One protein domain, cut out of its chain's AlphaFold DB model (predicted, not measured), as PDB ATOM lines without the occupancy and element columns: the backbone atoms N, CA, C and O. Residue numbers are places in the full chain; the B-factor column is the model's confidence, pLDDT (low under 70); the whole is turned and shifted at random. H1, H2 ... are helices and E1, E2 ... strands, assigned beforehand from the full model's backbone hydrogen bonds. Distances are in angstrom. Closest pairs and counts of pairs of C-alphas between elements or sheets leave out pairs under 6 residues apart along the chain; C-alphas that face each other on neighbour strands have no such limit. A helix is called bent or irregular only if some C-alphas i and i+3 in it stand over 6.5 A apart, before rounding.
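AT A GLANCE: This is residues 20 to 88 of the 147 residues of the protein "secretory calcium-binding phosphoprotein 7" of Gymnodraco acuticeps (UniProt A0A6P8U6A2). A strongly twisted antiparallel sheet, order E1 E2 E3 E4, has one short helix, H1, over one face; the E3 and E4 hairpin reaches along the long axis. The printed part has 69 residues, with one named helix and four named strands in chain order E1 H1 E2 E3 E4; the class is mostly strand, as strands hold 29 of the 35 residues in named elements. It is elongated, 40 by 23 by 17 A, and only just compact, close to loose, with a radius of gyration of the C-alphas of 12.7 A.

IN THESE COORDINATES: E1, residues 21 to 26, spans 16.9 A from C-alpha 21 at (-26.091, -31.060, -39.679). H1 is residues 32 to 37, 9.9 A; E2 47 to 53, 18.5 A; E3 66 to 73, 22.6 A. E4, residues 80 to 87, spans 22.4 A to C-alpha 87 at (-26.324, -43.829, -49.487).

HOW THE PARTS SIT: E1 and E2 are antiparallel, N 25 to O 49 2.8 A. E2, E3 and E4 form a meander, consecutive antiparallel neighbours in two hairpins: N 48 to O 69 2.9 A, N 70 to O 83 2.8 A. H1 is on the sheet, height 8.6 A; its closest C-alphas to E4 are Ala 34 and Phe 87, 5.9 A. H1 is irregular, C-alphas 33 and 36 being 7.0 A apart, with 0 of 2 O i to N i+4 and 2 of 3 O i to N i+3 pairs within hydrogen-bond range.

THE WHOLE: The farthest C-alphas, Thr 55 and Asn 76, are 41.0 A apart. The printed part has no cut; E2 to E3 is a long link. Residues 61 to 63 are under pLDDT 70.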
ATOM      1  N   GLN A  20     -27.096 -28.424 -43.384       80.06
ATOM      2  CA  GLN A  20     -27.467 -29.787 -43.022       80.06
ATOM      3  C   GLN A  20     -26.463 -30.312 -41.989       80.06
ATOM      4  O   GLN A  20     -25.306 -30.566 -42.320       80.06
ATOM      5  N   MET A  21     -26.905 -30.476 -40.744       87.69
ATOM      6  CA  MET A  21     -26.091 -31.060 -39.679       87.69
ATOM      7  C   MET A  21     -26.165 -32.586 -39.733       87.69
ATOM      8  O   MET A  21     -27.238 -33.139 -39.975       87.69
ATOM      9  N   TYR A  22     -25.036 -33.253 -39.491       91.12
ATOM     10  CA  TYR A  22     -24.932 -34.707 -39.387       91.12
ATOM     11  C   TYR A  22     -24.406 -35.092 -38.005       91.12
ATOM     12  O   TYR A  22     -23.616 -34.351 -37.418       91.12
ATOM     13  N   MET A  23     -24.838 -36.245 -37.501       93.56
ATOM     14  CA  MET A  23     -24.310 -36.863 -36.283       93.56
ATOM     15  C   MET A  23     -24.010 -38.338 -36.524       93.56
ATOM     16  O   MET A  23     -24.653 -38.967 -37.366       93.56
ATOM     17  N   GLU A  24     -23.032 -38.848 -35.783       94.81
ATOM     18  CA  GLU A  24     -22.652 -40.258 -35.745       94.81
ATOM     19  C   GLU A  24     -23.584 -41.019 -34.796       94.81
ATOM     20  O   GLU A  24     -23.916 -40.547 -33.706       94.81
ATOM     21  N   PHE A  25     -24.014 -42.194 -35.234       92.75
ATOM     22  CA  PHE A  25     -24.825 -43.135 -34.478       92.75
ATOM     23  C   PHE A  25     -24.256 -44.538 -34.678       92.75
ATOM     24  O   PHE A  25     -23.669 -44.819 -35.719       92.75
ATOM     25  N   ASP A  26     -24.515 -45.443 -33.735       92.50
ATOM     26  CA  ASP A  26     -24.160 -46.852 -33.907       92.50
ATOM     27  C   ASP A  26     -24.793 -47.430 -35.179       92.50
ATOM     28  O   ASP A  26     -25.943 -47.109 -35.511       92.50
ATOM     29  N   ILE A  27     -24.102 -48.374 -35.823       91.44
ATOM     30  CA  ILE A  27     -24.567 -49.033 -37.055       91.44
ATOM     31  C   ILE A  27     -25.961 -49.679 -36.936       91.44
ATOM     32  O   ILE A  27     -26.654 -49.842 -37.936       91.44
ATOM     33  N   VAL A  28     -26.431 -49.990 -35.722       89.88
ATOM     34  CA  VAL A  28     -27.794 -50.506 -35.471       89.88
ATOM     35  C   VAL A  28     -28.900 -49.503 -35.818       89.88
ATOM     36  O   VAL A  28     -30.046 -49.898 -36.016       89.88
ATOM     37  N   HIS A  29     -28.568 -48.212 -35.895       88.69
ATOM     38  CA  HIS A  29     -29.476 -47.142 -36.310       88.69
ATOM     39  C   HIS A  29     -29.428 -46.891 -37.821       88.69
ATOM     40  O   HIS A  29     -30.084 -45.965 -38.309       88.69
ATOM     41  N   ALA A  30     -28.646 -47.676 -38.567       88.75
ATOM     42  CA  ALA A  30     -28.563 -47.532 -40.006       88.75
ATOM     43  C   ALA A  30     -29.935 -47.795 -40.650       88.75
ATOM     44  O   ALA A  30     -30.634 -48.743 -40.285       88.75
ATOM     45  N   PRO A  31     -30.351 -46.956 -41.609       88.38
ATOM     46  CA  PRO A  31     -31.606 -47.158 -42.310       88.38
ATOM     47  C   PRO A  31     -31.491 -48.344 -43.279       88.38
ATOM     48  O   PRO A  31     -30.405 -48.650 -43.766       88.38
ATOM     49  N   ALA A  32     -32.620 -48.964 -43.631       87.50
ATOM     50  CA  ALA A  32     -32.660 -50.138 -44.513       87.50
ATOM     51  C   ALA A  32     -31.946 -49.918 -45.863       87.50
ATOM     52  O   ALA A  32     -31.340 -50.825 -46.426       87.50
ATOM     53  N   GLN A  33     -31.972 -48.686 -46.379       83.12
ATOM     54  CA  GLN A  33     -31.279 -48.291 -47.608       83.12
ATOM     55  C   GLN A  33     -29.750 -48.402 -47.502       83.12
ATOM     56  O   GLN A  33     -29.081 -48.509 -48.521       83.12
ATOM     57  N   ALA A  34     -29.194 -48.349 -46.293       87.62
ATOM     58  CA  ALA A  34     -27.761 -48.442 -46.051       87.62
ATOM     59  C   ALA A  34     -27.292 -49.890 -45.821       87.62
ATOM     60  O   ALA A  34     -26.101 -50.156 -45.937       87.62
ATOM     61  N   GLU A  35     -28.192 -50.842 -45.547       85.12
ATOM     62  CA  GLU A  35     -27.825 -52.228 -45.203       85.12
ATOM     63  C   GLU A  35     -26.916 -52.881 -46.250       85.12
ATOM     64  O   GLU A  35     -25.930 -53.532 -45.912       85.12
ATOM     65  N   HIS A  36     -27.193 -52.653 -47.538       85.06
ATOM     66  CA  HIS A  36     -26.410 -53.230 -48.631       85.06
ATOM     67  C   HIS A  36     -25.025 -52.585 -48.816       85.06
ATOM     68  O   HIS A  36     -24.238 -53.052 -49.638       85.06
ATOM     69  N   LEU A  37     -24.747 -51.475 -48.129       88.88
ATOM     70  CA  LEU A  37     -23.454 -50.790 -48.158       88.88
ATOM     71  C   LEU A  37     -22.568 -51.152 -46.969       88.88
ATOM     72  O   LEU A  37     -21.409 -50.742 -46.957       88.88
ATOM     73  N   ILE A  38     -23.083 -51.896 -45.985       89.06
ATOM     74  CA  ILE A  38     -22.283 -52.338 -44.845       89.06
ATOM     75  C   ILE A  38     -21.150 -53.234 -45.373       89.06
ATOM     76  O   ILE A  38     -21.426 -54.272 -45.985       89.06
ATOM     77  N   PRO A  39     -19.874 -52.863 -45.165       86.75
ATOM     78  CA  PRO A  39     -18.756 -53.625 -45.702       86.75
ATOM     79  C   PRO A  39     -18.714 -55.037 -45.109       86.75
ATOM     80  O   PRO A  39     -18.679 -55.225 -43.892       86.75
ATOM     81  N   ALA A  40     -18.699 -56.050 -45.975       87.25
ATOM     82  CA  ALA A  40     -18.677 -57.442 -45.543       87.25
ATOM     83  C   ALA A  40     -17.403 -57.753 -44.739       87.25
ATOM     84  O   ALA A  40     -16.289 -57.490 -45.189       87.25
ATOM     85  N   GLY A  41     -17.573 -58.342 -43.551       84.56
ATOM     86  CA  GLY A  41     -16.467 -58.694 -42.655       84.56
ATOM     87  C   GLY A  41     -15.914 -57.532 -41.824       84.56
ATOM     88  O   GLY A  41     -14.958 -57.744 -41.079       84.56
ATOM     89  N   ALA A  42     -16.497 -56.331 -41.916       87.81
ATOM     90  CA  ALA A  42     -16.151 -55.234 -41.021       87.81
ATOM     91  C   ALA A  42     -16.653 -55.511 -39.588       87.81
ATOM     92  O   ALA A  42     -17.809 -55.912 -39.416       87.81
ATOM     93  N   PRO A  43     -15.815 -55.301 -38.558       88.56
ATOM     94  CA  PRO A  43     -16.245 -55.353 -37.163       88.56
ATOM     95  C   PRO A  43     -17.348 -54.322 -36.882       88.56
ATOM     96  O   PRO A  43     -17.240 -53.175 -37.313       88.56
ATOM     97  N   ALA A  44     -18.404 -54.702 -36.158       87.19
ATOM     98  CA  ALA A  44     -19.526 -53.799 -35.869       87.19
ATOM     99  C   ALA A  44     -19.120 -52.577 -35.021       87.19
ATOM    100  O   ALA A  44     -19.691 -51.509 -35.180       87.19
ATOM    101  N   ASP A  45     -18.114 -52.731 -34.166       90.50
ATOM    102  CA  ASP A  45     -17.494 -51.685 -33.344       90.50
ATOM    103  C   ASP A  45     -16.564 -50.751 -34.134       90.50
ATOM    104  O   ASP A  45     -16.103 -49.750 -33.598       90.50
ATOM    105  N   SER A  46     -16.289 -51.067 -35.404       91.94
ATOM    106  CA  SER A  46     -15.564 -50.184 -36.330       91.94
ATOM    107  C   SER A  46     -16.490 -49.399 -37.260       91.94
ATOM    108  O   SER A  46     -16.006 -48.728 -38.172       91.94
ATOM    109  N   LEU A  47     -17.807 -49.551 -37.091       94.44
ATOM    110  CA  LEU A  47     -18.821 -49.018 -37.986       94.44
ATOM    111  C   LEU A  47     -19.759 -48.057 -37.260       94.44
ATOM    112  O   LEU A  47     -20.480 -48.451 -36.347       94.44
ATOM    113  N   ASP A  48     -19.851 -46.850 -37.802       95.12
ATOM    114  CA  ASP A  48     -20.839 -45.847 -37.423       95.12
ATOM    115  C   ASP A  48     -21.697 -45.470 -38.633       95.12
ATOM    116  O   ASP A  48     -21.318 -45.648 -39.796       95.12
ATOM    117  N   VAL A  49     -22.869 -44.902 -38.378       94.50
ATOM    118  CA  VAL A  49     -23.713 -44.288 -39.399       94.50
ATOM    119  C   VAL A  49     -23.836 -42.790 -39.143       94.50
ATOM    120  O   VAL A  49     -24.228 -42.351 -38.064       94.50
ATOM    121  N   LEU A  50     -23.519 -41.984 -40.155       94.50
ATOM    122  CA  LEU A  50     -23.723 -40.541 -40.136       94.50
ATOM    123  C   LEU A  50     -25.071 -40.216 -40.759       94.50
ATOM    124  O   LEU A  50     -25.271 -40.381 -41.969       94.50
ATOM    125  N   LEU A  51     -25.976 -39.699 -39.934       93.31
ATOM    126  CA  LEU A  51     -27.326 -39.334 -40.343       93.31
ATOM    127  C   LEU A  51     -27.566 -37.834 -40.189       93.31
ATOM    128  O   LEU A  51     -27.068 -37.222 -39.242       93.31
ATOM    129  N   PRO A  52     -28.346 -37.227 -41.101       92.00
ATOM    130  CA  PRO A  52     -28.770 -35.851 -40.948       92.00
ATOM    131  C   PRO A  52     -29.680 -35.715 -39.725       92.00
ATOM    132  O   PRO A  52     -30.593 -36.522 -39.538       92.00
ATOM    133  N   VAL A  53     -29.470 -34.667 -38.934       91.19
ATOM    134  CA  VAL A  53     -30.229 -34.410 -37.705       91.19
ATOM    135  C   VAL A  53     -30.961 -33.074 -37.724       91.19
ATOM    136  O   VAL A  53     -30.576 -32.141 -38.431       91.19
ATOM    137  N   ASP A  54     -32.043 -32.994 -36.951       89.88
ATOM    138  CA  ASP A  54     -32.751 -31.748 -36.673       89.88
ATOM    139  C   ASP A  54     -31.991 -30.877 -35.653       89.88
ATOM    140  O   ASP A  54     -30.945 -31.246 -35.119       89.88
ATOM    141  N   THR A  55     -32.541 -29.703 -35.332       88.19
ATOM    142  CA  THR A  55     -31.955 -28.781 -34.341       88.19
ATOM    143  C   THR A  55     -31.908 -29.343 -32.916       88.19
ATOM    144  O   THR A  55     -31.309 -28.726 -32.036       88.19
ATOM    145  N   LYS A  56     -32.533 -30.499 -32.666       89.75
ATOM    146  CA  LYS A  56     -32.522 -31.225 -31.392       89.75
ATOM    147  C   LYS A  56     -31.608 -32.457 -31.442       89.75
ATOM    148  O   LYS A  56     -31.632 -33.241 -30.495       89.75
ATOM    149  N   GLY A  57     -30.835 -32.640 -32.517       87.31
ATOM    150  CA  GLY A  57     -29.933 -33.779 -32.697       87.31
ATOM    151  C   GLY A  57     -30.646 -35.090 -33.037       87.31
ATOM    152  O   GLY A  57     -30.060 -36.159 -32.901       87.31
ATOM    153  N   ARG A  58     -31.919 -35.046 -33.447       89.06
ATOM    154  CA  ARG A  58     -32.682 -36.255 -33.787       89.06
ATOM    155  C   ARG A  58     -32.531 -36.572 -35.270       89.06
ATOM    156  O   ARG A  58     -32.672 -35.646 -36.071       89.06
ATOM    157  N   PRO A  59     -32.320 -37.844 -35.659       87.44
ATOM    158  CA  PRO A  59     -32.282 -38.234 -37.062       87.44
ATOM    159  C   PRO A  59     -33.533 -37.772 -37.814       87.44
ATOM    160  O   PRO A  59     -34.664 -38.011 -37.380       87.44
ATOM    161  N   ILE A  60     -33.335 -37.117 -38.955       86.69
ATOM    162  CA  ILE A  60     -34.434 -36.663 -39.806       86.69
ATOM    163  C   ILE A  60     -34.945 -37.862 -40.608       86.69
ATOM    164  O   ILE A  60     -34.357 -38.264 -41.617       86.69
ATOM    165  N   ALA A  61     -36.061 -38.436 -40.159       68.75
ATOM    166  CA  ALA A  61     -36.718 -39.542 -40.843       68.75
ATOM    167  C   ALA A  61     -37.147 -39.146 -42.270       68.75
ATOM    168  O   ALA A  61     -37.643 -38.046 -42.509       68.75
ATOM    169  N   GLY A  62     -36.966 -40.060 -43.226       65.56
ATOM    170  CA  GLY A  62     -37.426 -39.887 -44.609       65.56
ATOM    171  C   GLY A  62     -36.475 -39.127 -45.539       65.56
ATOM    172  O   GLY A  62     -36.708 -39.127 -46.744       65.56
ATOM    173  N   LEU A  63     -35.380 -38.545 -45.035       68.69
ATOM    174  CA  LEU A  63     -34.365 -37.938 -45.907       68.69
ATOM    175  C   LEU A  63     -33.514 -38.982 -46.644       68.69
ATOM    176  O   LEU A  63     -32.879 -38.633 -47.634       68.69
ATOM    177  N   GLY A  64     -33.511 -40.236 -46.171       72.88
ATOM    178  CA  GLY A  64     -32.969 -41.417 -46.856       72.88
ATOM    179  C   GLY A  64     -31.481 -41.374 -47.206       72.88
ATOM    180  O   GLY A  64     -30.995 -42.333 -47.789       72.88
ATOM    181  N   ARG A  65     -30.779 -40.288 -46.864       88.38
ATOM    182  CA  ARG A  65     -29.398 -39.995 -47.241       88.38
ATOM    183  C   ARG A  65     -28.487 -39.940 -46.028       88.38
ATOM    184  O   ARG A  65     -28.892 -39.437 -44.979       88.38
ATOM    185  N   GLY A  66     -27.255 -40.394 -46.199       92.38
ATOM    186  CA  GLY A  66     -26.253 -40.419 -45.141       92.38
ATOM    187  C   GLY A  66     -25.011 -41.186 -45.565       92.38
ATOM    188  O   GLY A  66     -24.810 -41.456 -46.752       92.38
ATOM    189  N   PHE A  67     -24.176 -41.525 -44.588       94.38
ATOM    190  CA  PHE A  67     -22.934 -42.255 -44.823       94.38
ATOM    191  C   PHE A  67     -22.768 -43.369 -43.799       94.38
ATOM    192  O   PHE A  67     -23.096 -43.180 -42.632       94.38
ATOM    193  N   ILE A  68     -22.223 -44.505 -44.215       95.00
ATOM    194  CA  ILE A  68     -21.607 -45.455 -43.284       95.00
ATOM    195  C   ILE A  68     -20.151 -45.040 -43.135       95.00
ATOM    196  O   ILE A  68     -19.455 -44.912 -44.144       95.00
ATOM    197  N   LYS A  69     -19.699 -44.817 -41.907       95.38
ATOM    198  CA  LYS A  69     -18.303 -44.564 -41.565       95.38
ATOM    199  C   LYS A  69     -17.683 -45.862 -41.071       95.38
ATOM    200  O   LYS A  69     -18.256 -46.542 -40.229       95.38
ATOM    201  N   GLN A  70     -16.526 -46.204 -41.618       94.81
ATOM    202  CA  GLN A  70     -15.757 -47.371 -41.220       94.81
ATOM    203  C   GLN A  70     -14.340 -46.968 -40.835       94.81
ATOM    204  O   GLN A  70     -13.618 -46.394 -41.654       94.81
ATOM    205  N   ASP A  71     -13.910 -47.382 -39.652       92.75
ATOM    206  CA  ASP A  71     -12.529 -47.253 -39.210       92.75
ATOM    207  C   ASP A  71     -11.708 -48.463 -39.668       92.75
ATOM    208  O   ASP A  71     -11.780 -49.565 -39.123       92.75
ATOM    209  N   VAL A  72     -10.896 -48.262 -40.705       90.81
ATOM    210  CA  VAL A  72     -10.060 -49.309 -41.298       90.81
ATOM    211  C   VAL A  72      -8.631 -49.182 -40.786       90.81
ATOM    212  O   VAL A  72      -7.962 -48.171 -41.008       90.81
ATOM    213  N   SER A  73      -8.125 -50.228 -40.135       87.00
ATOM    214  CA  SER A  73      -6.705 -50.301 -39.775       87.00
ATOM    215  C   SER A  73      -5.843 -50.466 -41.028       87.00
ATOM    216  O   SER A  73      -6.119 -51.294 -41.897       87.00
ATOM    217  N   TRP A  74      -4.794 -49.650 -41.148       81.94
ATOM    218  CA  TRP A  74      -3.907 -49.719 -42.304       81.94
ATOM    219  C   TRP A  74      -2.730 -50.659 -42.011       81.94
ATOM    220  O   TRP A  74      -2.020 -50.448 -41.029       81.94
ATOM    221  N   PRO A  75      -2.453 -51.669 -42.853       77.62
ATOM    222  CA  PRO A  75      -1.494 -52.725 -42.517       77.62
ATOM    223  C   PRO A  75      -0.048 -52.232 -42.339       77.62
ATOM    224  O   PRO A  75       0.729 -52.859 -41.631       77.62
ATOM    225  N   ASN A  76       0.315 -51.100 -42.951       80.69
ATOM    226  CA  ASN A  76       1.691 -50.587 -42.976       80.69
ATOM    227  C   ASN A  76       1.849 -49.191 -42.351       80.69
ATOM    228  O   ASN A  76       2.908 -48.579 -42.477       80.69
ATOM    229  N   VAL A  77       0.804 -48.651 -41.716       80.50
ATOM    230  CA  VAL A  77       0.840 -47.324 -41.088       80.50
ATOM    231  C   VAL A  77       0.199 -47.428 -39.716       80.50
ATOM    232  O   VAL A  77      -0.880 -47.987 -39.563       80.50
ATOM    233  N   LYS A  78       0.863 -46.872 -38.703       81.12
ATOM    234  CA  LYS A  78       0.301 -46.796 -37.356       81.12
ATOM    235  C   LYS A  78      -0.883 -45.819 -37.373       81.12
ATOM    236  O   LYS A  78      -0.667 -44.612 -37.399       81.12
ATOM    237  N   GLY A  79      -2.109 -46.341 -37.379       81.75
ATOM    238  CA  GLY A  79      -3.341 -45.551 -37.331       81.75
ATOM    239  C   GLY A  79      -4.530 -46.241 -38.002       81.75
ATOM    240  O   GLY A  79      -4.382 -47.267 -38.670       81.75
ATOM    241  N   THR A  80      -5.709 -45.658 -37.813       86.38
ATOM    242  CA  THR A  80      -6.942 -46.010 -38.521       86.38
ATOM    243  C   THR A  80      -7.237 -44.962 -39.591       86.38
ATOM    244  O   THR A  80      -6.842 -43.799 -39.479       86.38
ATOM    245  N   ARG A  81      -7.890 -45.390 -40.669       89.50
ATOM    246  CA  ARG A  81      -8.413 -44.521 -41.718       89.50
ATOM    247  C   ARG A  81      -9.925 -44.629 -41.728       89.50
ATOM    248  O   ARG A  81     -10.449 -45.728 -41.848       89.50
ATOM    249  N   GLU A  82     -10.586 -43.486 -41.710       92.88
ATOM    250  CA  GLU A  82     -12.033 -43.411 -41.863       92.88
ATOM    251  C   GLU A  82     -12.406 -43.527 -43.351       92.88
ATOM    252  O   GLU A  82     -11.889 -42.790 -44.203       92.88
ATOM    253  N   VAL A  83     -13.289 -44.468 -43.680       93.12
ATOM    254  CA  VAL A  83     -13.854 -44.666 -45.020       93.12
ATOM    255  C   VAL A  83     -15.352 -44.402 -44.955       93.12
ATOM    256  O   VAL A  83     -16.043 -44.969 -44.117       93.12
ATOM    257  N   TYR A  84     -15.851 -43.546 -45.847       94.56
ATOM    258  CA  TYR A  84     -17.252 -43.128 -45.874       94.56
ATOM    259  C   TYR A  84     -17.963 -43.698 -47.105       94.56
ATOM    260  O   TYR A  84     -17.569 -43.411 -48.238       94.56
ATOM    261  N   TYR A  85     -19.031 -44.464 -46.889       93.06
ATOM    262  CA  TYR A  85     -19.859 -45.058 -47.939       93.06
ATOM    263  C   TYR A  85     -21.202 -44.313 -48.030       93.06
ATOM    264  O   TYR A  85     -22.032 -44.459 -47.129       93.06
ATOM    265  N   PRO A  86     -21.431 -43.484 -49.068       93.06
ATOM    266  CA  PRO A  86     -22.658 -42.701 -49.204       93.06
ATOM    267  C   PRO A  86     -23.857 -43.563 -49.614       93.06
ATOM    268  O   PRO A  86     -23.743 -44.385 -50.519       93.06
ATOM    269  N   PHE A  87     -25.030 -43.294 -49.037       91.38
ATOM    270  CA  PHE A  87     -26.324 -43.829 -49.487       91.38
ATOM    271  C   PHE A  87     -27.351 -42.716 -49.687       91.38
ATOM    272  O   PHE A  87     -27.259 -41.653 -49.072       91.38
ATOM    273  N   GLY A  88     -28.351 -42.966 -50.538       87.62
ATOM    274  CA  GLY A  88     -29.496 -42.067 -50.726       87.62
ATOM    275  C   GLY A  88     -29.191 -40.759 -51.458       87.62
ATOM    276  O   GLY A  88     -29.985 -39.823 -51.398       87.62
TER     277      GLY A  88